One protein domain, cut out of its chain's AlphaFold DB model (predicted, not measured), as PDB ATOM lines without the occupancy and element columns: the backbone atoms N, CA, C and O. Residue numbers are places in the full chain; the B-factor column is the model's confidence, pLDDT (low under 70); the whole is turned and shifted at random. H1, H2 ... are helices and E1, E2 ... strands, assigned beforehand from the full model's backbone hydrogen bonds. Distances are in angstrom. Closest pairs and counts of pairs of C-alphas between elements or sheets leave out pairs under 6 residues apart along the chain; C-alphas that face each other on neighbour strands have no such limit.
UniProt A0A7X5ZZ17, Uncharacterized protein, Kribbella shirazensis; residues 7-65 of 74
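This is residues 7 to 65 of the 74 residues of an uncharacterized protein of Kribbella shirazensis (UniProt A0A7X5ZZ17). One long helix, H3, runs along the longest axis of the domain, and two shorter helices pack on the same side of it: H2 on its first half, at a steep slant, and H1 on its second half, about square to it and meeting it with its beginning. Between H1 and H2 the chain swings out through residues 18 to 22 and the short strand E1; after H3 it folds back through the short strand E2. The printed part has 59 residues, with three named helices and two named strands in the order H1, E1, H2, H3, E2; the two strands pair with no named strand, and the class is mostly helix. The whole is compact, with a radius of gyration of the C-alphas of 11.1 A, and only just elongated, with spans of 31 by 21 by 20 A.

H3, residues 40 to 56, is the longest helix, 24.1 A from C-alpha 40 at (45.550, 11.162, -9.072) to C-alpha 56 at (24.460, 20.018, -16.667). H1, residues 7 to 17, is 15.8 A long and begins with C-alpha 7 at (33.015, 23.259, -10.179). H2, residues 28 to 36, is 11.5 A long. E1 is residues 23 to 25, 7.0 A, and E2 is residues 60 to 62, 6.8 A, ending with C-alpha 62 at (32.200, 18.909, -25.120).

H3 touches H1 with its residues 47 to 54 alone; the closest C-alphas are those of Thr 7 and Ala 50, 4.1 A apart. The lines of H1 and H3 are about perpendicular, at 86 degrees. H3 touches H2 with its residues 40 to 47 alone; the closest C-alphas are those of Lys 29 and Ala 43, 5.4 A apart. H2 and H3 stand at a steep tilt of 61 degrees and run opposite ways. H1 and H2 are close but not clearly touching, with the closest C-alphas, those of Val 10 and Ile 28, 6.7 A apart; their lines are only just about perpendicular, at 71 degrees. The closest C-alphas of H1 and E1 are those of Leu 17 and Val 24, 6.3 A apart. Those of H3 and E2 are Leu 54 and Ile 60, 5.9 A apart. E1 and E2 are apart, and E1 and H3 are apart. In H1, H2 and H3 every O i to N i+4 pair is within hydrogen-bond range.

The two C-alphas farthest apart are those of Gly 21 and Asp 39, at 31.3 A. The C-alphas of Thr 7 and Ala 65, the first and last printed residues, are 19.5 A apart. The printed part has no cut. The links H1 to E1, E1 to H2, H2 to H3 and H3 to E2 are tight. The mean pLDDT of the printed part is 93.6, and no printed residue is under 70.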
ATOM      1  N   THR A   7      33.774  22.857  -8.978       95.19
ATOM      2  CA  THR A   7      33.015  23.259 -10.179       95.19
ATOM      3  C   THR A   7      33.312  24.694 -10.606       95.19
ATOM      4  O   THR A   7      33.602  24.923 -11.777       95.19
ATOM      5  N   ASN A   8      33.278  25.645  -9.668       95.00
ATOM      6  CA  ASN A   8      33.499  27.056  -9.986       95.00
ATOM      7  C   ASN A   8      34.964  27.313 -10.368       95.00
ATOM      8  O   ASN A   8      35.228  27.917 -11.395       95.00
ATOM      9  N   GLN A   9      35.915  26.745  -9.624       96.69
ATOM     10  CA  GLN A   9      37.345  26.918  -9.890       96.69
ATOM     11  C   GLN A   9      37.747  26.319 -11.244       96.69
ATOM     12  O   GLN A   9      38.557  26.889 -11.968       96.69
ATOM     13  N   VAL A  10      37.160  25.178 -11.618       95.56
ATOM     14  CA  VAL A  10      37.353  24.580 -12.944       95.56
ATOM     15  C   VAL A  10      36.772  25.468 -14.040       95.56
ATOM     16  O   VAL A  10      37.384  25.574 -15.099       95.56
ATOM     17  N   TYR A  11      35.618  26.097 -13.812       95.12
ATOM     18  CA  TYR A  11      35.035  27.024 -14.781       95.12
ATOM     19  C   TYR A  11      35.913  28.255 -14.987       95.12
ATOM     20  O   TYR A  11      36.248  28.576 -16.125       95.12
ATOM     21  N   ASP A  12      36.353  28.877 -13.895       95.31
ATOM     22  CA  ASP A  12      37.233  30.044 -13.941       95.31
ATOM     23  C   ASP A  12      38.546  29.700 -14.650       95.31
ATOM     24  O   ASP A  12      38.982  30.433 -15.534       95.31
ATOM     25  N   TYR A  13      39.128  28.532 -14.357       95.81
ATOM     26  CA  TYR A  13      40.309  28.049 -15.067       95.81
ATOM     27  C   TYR A  13      40.060  27.877 -16.569       95.81
ATOM     28  O   TYR A  13      40.889  28.307 -17.367       95.81
ATOM     29  N   LEU A  14      38.931  27.292 -16.983       94.69
ATOM     30  CA  LEU A  14      38.605  27.173 -18.406       94.69
ATOM     31  C   LEU A  14      38.526  28.546 -19.083       94.69
ATOM     32  O   LEU A  14      39.083  28.696 -20.165       94.69
ATOM     33  N   ARG A  15      37.941  29.550 -18.419       94.56
ATOM     34  CA  ARG A  15      37.898  30.935 -18.918       94.56
ATOM     35  C   ARG A  15      39.274  31.596 -19.030       94.56
ATOM     36  O   ARG A  15      39.439  32.518 -19.812       94.56
ATOM     37  N   THR A  16      40.282  31.129 -18.289       95.12
ATOM     38  CA  THR A  16      41.668  31.593 -18.502       95.12
ATOM     39  C   THR A  16      42.316  31.013 -19.762       95.12
ATOM     40  O   THR A  16      43.346  31.516 -20.201       95.12
ATOM     41  N   LEU A  17      41.749  29.941 -20.331       93.56
ATOM     42  CA  LEU A  17      42.275  29.276 -21.527       93.56
ATOM     43  C   LEU A  17      41.640  29.788 -22.827       93.56
ATOM     44  O   LEU A  17      42.166  29.481 -23.895       93.56
ATOM     45  N   GLY A  18      40.523  30.510 -22.740       92.38
ATOM     46  CA  GLY A  18      39.795  31.060 -23.879       92.38
ATOM     47  C   GLY A  18      38.489  31.721 -23.454       92.38
ATOM     48  O   GLY A  18      38.068  31.621 -22.298       92.38
ATOM     49  N   GLU A  19      37.851  32.388 -24.403       91.94
ATOM     50  CA  GLU A  19      36.617  33.137 -24.187       91.94
ATOM     51  C   GLU A  19      35.366  32.258 -24.392       91.94
ATOM     52  O   GLU A  19      35.439  31.150 -24.941       91.94
ATOM     53  N   PRO A  20      34.176  32.716 -23.964       91.75
ATOM     54  CA  PRO A  20      32.917  32.085 -24.346       91.75
ATOM     55  C   PRO A  20      32.797  31.956 -25.873       91.75
ATOM     56  O   PRO A  20      32.961  32.923 -26.610       91.75
ATOM     57  N   GLY A  21      32.504  30.747 -26.350       90.38
ATOM     58  CA  GLY A  21      32.494  30.385 -27.769       90.38
ATOM     59  C   GLY A  21      33.760  29.667 -28.250       90.38
ATOM     60  O   GLY A  21      33.661  28.879 -29.195       90.38
ATOM     61  N   ASP A  22      34.898  29.839 -27.571       91.81
ATOM     62  CA  ASP A  22      36.164  29.217 -27.966       91.81
ATOM     63  C   ASP A  22      36.206  27.727 -27.641       91.81
ATOM     64  O   ASP A  22      35.715  27.264 -26.607       91.81
ATOM     65  N   GLU A  23      36.866  26.971 -28.517       92.94
ATOM     66  CA  GLU A  23      37.250  25.592 -28.247       92.94
ATOM     67  C   GLU A  23      38.621  25.549 -27.576       92.94
ATOM     68  O   GLU A  23      39.647  25.842 -28.188       92.94
ATOM     69  N   VAL A  24      38.654  25.124 -26.315       92.56
ATOM     70  CA  VAL A  24      39.877  25.085 -25.510       92.56
ATOM     71  C   VAL A  24      40.254  23.657 -25.140       92.56
ATOM     72  O   VAL A  24      39.407  22.805 -24.854       92.56
ATOM     73  N   ILE A  25      41.558  23.375 -25.108       90.25
ATOM     74  CA  ILE A  25      42.081  22.084 -24.651       90.25
ATOM     75  C   ILE A  25      41.980  21.979 -23.119       90.25
ATOM     76  O   ILE A  25      42.661  22.685 -22.379       90.25
ATOM     77  N   SER A  26      41.153  21.066 -22.603       85.38
ATOM     78  CA  SER A  26      40.952  20.935 -21.154       85.38
ATOM     79  C   SER A  26      42.153  20.273 -20.460       85.38
ATOM     80  O   SER A  26      42.422  19.079 -20.608       85.38
ATOM     81  N   ARG A  27      42.865  21.048 -19.630       92.38
ATOM     82  CA  ARG A  27      44.008  20.590 -18.807       92.38
ATOM     83  C   ARG A  27      43.683  20.507 -17.309       92.38
ATOM     84  O   ARG A  27      44.550  20.621 -16.452       92.38
ATOM     85  N   ILE A  28      42.417  20.248 -16.990       94.25
ATOM     86  CA  ILE A  28      41.865  20.346 -15.629       94.25
ATOM     87  C   ILE A  28      42.550  19.402 -14.635       94.25
ATOM     88  O   ILE A  28      42.905  19.822 -13.544       94.25
ATOM     89  N   LYS A  29      42.751  18.125 -14.989       94.06
ATOM     90  CA  LYS A  29      43.350  17.140 -14.070       94.06
ATOM     91  C   LYS A  29      44.759  17.548 -13.607       94.06
ATOM     92  O   LYS A  29      44.953  17.639 -12.400       94.06
ATOM     93  N   PRO A  30      45.742  17.783 -14.504       95.69
ATOM     94  CA  PRO A  30      47.074  18.197 -14.064       95.69
ATOM     95  C   PRO A  30      47.049  19.536 -13.317       95.69
ATOM     96  O   PRO A  30      47.766  19.679 -12.333       95.69
ATOM     97  N   TRP A  31      46.183  20.473 -13.716       96.31
ATOM     98  CA  TRP A  31      46.012  21.740 -13.004       96.31
ATOM     99  C   TRP A  31      45.492  21.555 -11.568       96.31
ATOM    100  O   TRP A  31      46.047  22.151 -10.649       96.31
ATOM    101  N   LEU A  32      44.504  20.681 -11.345       95.88
ATOM    102  CA  LEU A  32      43.980  20.378 -10.008       95.88
ATOM    103  C   LEU A  32      45.057  19.789  -9.085       95.88
ATOM    104  O   LEU A  32      45.159  20.191  -7.928       95.88
ATOM    105  N   LYS A  33      45.884  18.873  -9.606       96.38
ATOM    106  CA  LYS A  33      47.005  18.285  -8.855       96.38
ATOM    107  C   LYS A  33      48.037  19.344  -8.471       96.38
ATOM    108  O   LYS A  33      48.444  19.413  -7.320       96.38
ATOM    109  N   ALA A  34      48.436  20.178  -9.432       97.06
ATOM    110  CA  ALA A  34      49.452  21.202  -9.217       97.06
ATOM    111  C   ALA A  34      48.977  22.323  -8.279       97.06
ATOM    112  O   ALA A  34      49.754  22.805  -7.464       97.06
ATOM    113  N   THR A  35      47.708  22.726  -8.381       96.25
ATOM    114  CA  THR A  35      47.173  23.897  -7.665       96.25
ATOM    115  C   THR A  35      46.691  23.557  -6.259       96.25
ATOM    116  O   THR A  35      46.880  24.347  -5.340       96.25
ATOM    117  N   TYR A  36      46.071  22.388  -6.078       94.38
ATOM    118  CA  TYR A  36      45.433  22.003  -4.813       94.38
ATOM    119  C   TYR A  36      46.103  20.803  -4.136       94.38
ATOM    120  O   TYR A  36      45.600  20.320  -3.126       94.38
ATOM    121  N   GLY A  37      47.210  20.299  -4.690       94.88
ATOM    122  CA  GLY A  37      47.932  19.158  -4.129       94.88
ATOM    123  C   GLY A  37      47.151  17.843  -4.173       94.88
ATOM    124  O   GLY A  37      47.462  16.940  -3.403       94.88
ATOM    125  N   LEU A  38      46.138  17.733  -5.043       94.56
ATOM    126  CA  LEU A  38      45.321  16.523  -5.148       94.56
ATOM    127  C   LEU A  38      46.138  15.342  -5.669       94.56
ATOM    128  O   LEU A  38      46.956  15.486  -6.591       94.56
ATOM    129  N   ASP A  39      45.835  14.152  -5.158       95.50
ATOM    130  CA  ASP A  39      46.344  12.923  -5.748       95.50
ATOM    131  C   ASP A  39      45.662  12.611  -7.101       95.50
ATOM    132  O   ASP A  39      44.764  13.313  -7.584       95.50
ATOM    133  N   GLU A  40      46.115  11.554  -7.776       94.38
ATOM    134  CA  GLU A  40      45.550  11.162  -9.072       94.38
ATOM    135  C   GLU A  40      44.053  10.814  -8.985       94.38
ATOM    136  O   GLU A  40      43.273  11.210  -9.857       94.38
ATOM    137  N   ARG A  41      43.637  10.088  -7.945       94.75
ATOM    138  CA  ARG A  41      42.257   9.624  -7.764       94.75
ATOM    139  C   ARG A  41      41.335  10.801  -7.459       94.75
ATOM    140  O   ARG A  41      40.260  10.904  -8.057       94.75
ATOM    141  N   GLU A  42      41.760  11.687  -6.572       94.88
ATOM    142  CA  GLU A  42      41.063  12.910  -6.195       94.88
ATOM    143  C   GLU A  42      40.912  13.843  -7.392       94.88
ATOM    144  O   GLU A  42      39.799  14.277  -7.687       94.88
ATOM    145  N   ALA A  43      41.985  14.085  -8.152       94.44
ATOM    146  CA  ALA A  43      41.934  14.947  -9.328       94.44
ATOM    147  C   ALA A  43      41.038  14.375 -10.439       94.44
ATOM    148  O   ALA A  43      40.314  15.124 -11.105       94.44
ATOM    149  N   VAL A  44      41.041  13.051 -10.644       94.19
ATOM    150  CA  VAL A  44      40.124  12.384 -11.585       94.19
ATOM    151  C   VAL A  44      38.672  12.553 -11.139       94.19
ATOM    152  O   VAL A  44      37.817  12.911 -11.957       94.19
ATOM    153  N   HIS A  45      38.392  12.319  -9.857       94.00
ATOM    154  CA  HIS A  45      37.049  12.427  -9.292       94.00
ATOM    155  C   HIS A  45      36.528  13.869  -9.333       94.00
ATOM    156  O   HIS A  45      35.442  14.118  -9.861       94.00
ATOM    157  N   ALA A  46      37.339  14.827  -8.884       94.25
ATOM    158  CA  ALA A  46      37.049  16.257  -8.915       94.25
ATOM    159  C   ALA A  46      36.785  16.750 -10.342       94.25
ATOM    160  O   ALA A  46      35.755  17.377 -10.596       94.25
ATOM    161  N   ARG A  47      37.643  16.384 -11.310       93.69
ATOM    162  CA  ARG A  47      37.417  16.700 -12.729       93.69
ATOM    163  C   ARG A  47      36.081  16.145 -13.219       93.69
ATOM    164  O   ARG A  47      35.367  16.846 -13.934       93.69
ATOM    165  N   LYS A  48      35.750  14.890 -12.894       93.25
ATOM    166  CA  LYS A  48      34.506  14.250 -13.352       93.25
ATOM    167  C   LYS A  48      33.278  14.986 -12.816       93.25
ATOM    168  O   LYS A  48      32.361  15.250 -13.592       93.25
ATOM    169  N   ILE A  49      33.283  15.340 -11.529       94.38
ATOM    170  CA  ILE A  49      32.196  16.091 -10.892       94.38
ATOM    171  C   ILE A  49      32.068  17.480 -11.505       94.38
ATOM    172  O   ILE A  49      30.989  17.816 -11.991       94.38
ATOM    173  N   ALA A  50      33.156  18.252 -11.525       94.81
ATOM    174  CA  ALA A  50      33.145  19.626 -12.010       94.81
ATOM    175  C   ALA A  50      32.649  19.693 -13.458       94.81
ATOM    176  O   ALA A  50      31.675  20.375 -13.756       94.81
ATOM    177  N   MET A  51      33.231  18.889 -14.349       93.31
ATOM    178  CA  MET A  51      32.830  18.859 -15.757       93.31
ATOM    179  C   MET A  51      31.384  18.401 -15.953       93.31
ATOM    180  O   MET A  51      30.697  18.923 -16.827       93.31
ATOM    181  N   GLY A  52      30.917  17.433 -15.159       93.88
ATOM    182  CA  GLY A  52      29.524  16.988 -15.194       93.88
ATOM    183  C   GLY A  52      28.557  18.089 -14.763       93.88
ATOM    184  O   GLY A  52      27.546  18.305 -15.424       93.88
ATOM    185  N   ARG A  53      28.891  18.827 -13.697       95.50
ATOM    186  CA  ARG A  53      28.082  19.946 -13.195       95.50
ATOM    187  C   ARG A  53      28.071  21.124 -14.162       95.50
ATOM    188  O   ARG A  53      27.001  21.659 -14.420       95.50
ATOM    189  N   LEU A  54      29.217  21.498 -14.730       95.06
ATOM    190  CA  LEU A  54      29.291  22.570 -15.728       95.06
ATOM    191  C   LEU A  54      28.489  22.234 -16.986       95.06
ATOM    192  O   LEU A  54      27.759  23.084 -17.486       95.06
ATOM    193  N   PHE A  55      28.570  20.985 -17.452       93.94
ATOM    194  CA  PHE A  55      27.767  20.519 -18.579       93.94
ATOM    195  C   PHE A  55      26.267  20.542 -18.257       93.94
ATOM    196  O   PHE A  55      25.485  21.088 -19.025       93.94
ATOM    197  N   ALA A  56      25.861  20.017 -17.095       94.94
ATOM    198  CA  ALA A  56      24.460  20.018 -16.667       94.94
ATOM    199  C   ALA A  56      23.889  21.433 -16.463       94.94
ATOM    200  O   ALA A  56      22.694  21.642 -16.646       94.94
ATOM    201  N   ARG A  57      24.737  22.405 -16.101       95.00
ATOM    202  CA  ARG A  57      24.380  23.828 -15.984       95.00
ATOM    203  C   ARG A  57      24.393  24.577 -17.321       95.00
ATOM    204  O   ARG A  57      24.089  25.761 -17.328       95.00
ATOM    205  N   GLY A  58      24.773  23.932 -18.426       95.12
ATOM    206  CA  GLY A  58      24.864  24.575 -19.739       95.12
ATOM    207  C   GLY A  58      26.011  25.583 -19.873       95.12
ATOM    208  O   GLY A  58      25.970  26.417 -20.764       95.12
ATOM    209  N   LEU A  59      27.032  25.516 -19.012       95.25
ATOM    210  CA  LEU A  59      28.171  26.448 -19.022       95.25
ATOM    211  C   LEU A  59      29.289  26.020 -19.975       95.25
ATOM    212  O   LEU A  59      30.128  26.830 -20.361       95.25
ATOM    213  N   ILE A  60      29.326  24.738 -20.340       95.06
ATOM    214  CA  ILE A  60      30.297  24.185 -21.283       95.06
ATOM    215  C   ILE A  60      29.641  23.136 -22.180       95.06
ATOM    216  O   ILE A  60      28.718  22.429 -21.774       95.06
ATOM    217  N   HIS A  61      30.205  22.956 -23.367       94.62
ATOM    218  CA  HIS A  61      29.923  21.860 -24.280       94.62
ATOM    219  C   HIS A  61      31.191  21.041 -24.511       94.62
ATOM    220  O   HIS A  61      32.288  21.587 -24.608       94.62
ATOM    221  N   ARG A  62      31.075  19.718 -24.635       90.94
ATOM    222  CA  ARG A  62      32.200  18.909 -25.120       90.94
ATOM    223  C   ARG A  62      32.161  18.906 -26.633       90.94
ATOM    224  O   ARG A  62      31.203  18.386 -27.185       90.94
ATOM    225  N   VAL A  63      33.213  19.412 -27.271       90.81
ATOM    226  CA  VAL A  63      33.307  19.418 -28.740       90.81
ATOM    227  C   VAL A  63      33.223  17.982 -29.269       90.81
ATOM    228  O   VAL A  63      32.490  17.695 -30.207       90.81
ATOM    229  N   ASN A  64      33.890  17.042 -28.582       85.00
ATOM    230  CA  ASN A  64      33.888  15.624 -28.933       85.00
ATOM    231  C   ASN A  64      33.633  14.785 -27.673       85.00
ATOM    232  O   ASN A  64      34.228  15.043 -26.624       85.00
ATOM    233  N   ALA A  65      32.860  13.698 -27.774       75.12
ATOM    234  CA  ALA A  65      32.538  12.838 -26.623       75.12
ATOM    235  C   ALA A  65      33.779  12.287 -25.883       75.12
ATOM    236  O   ALA A  65      33.763  12.139 -24.656       75.12
TER     237      ALA A  65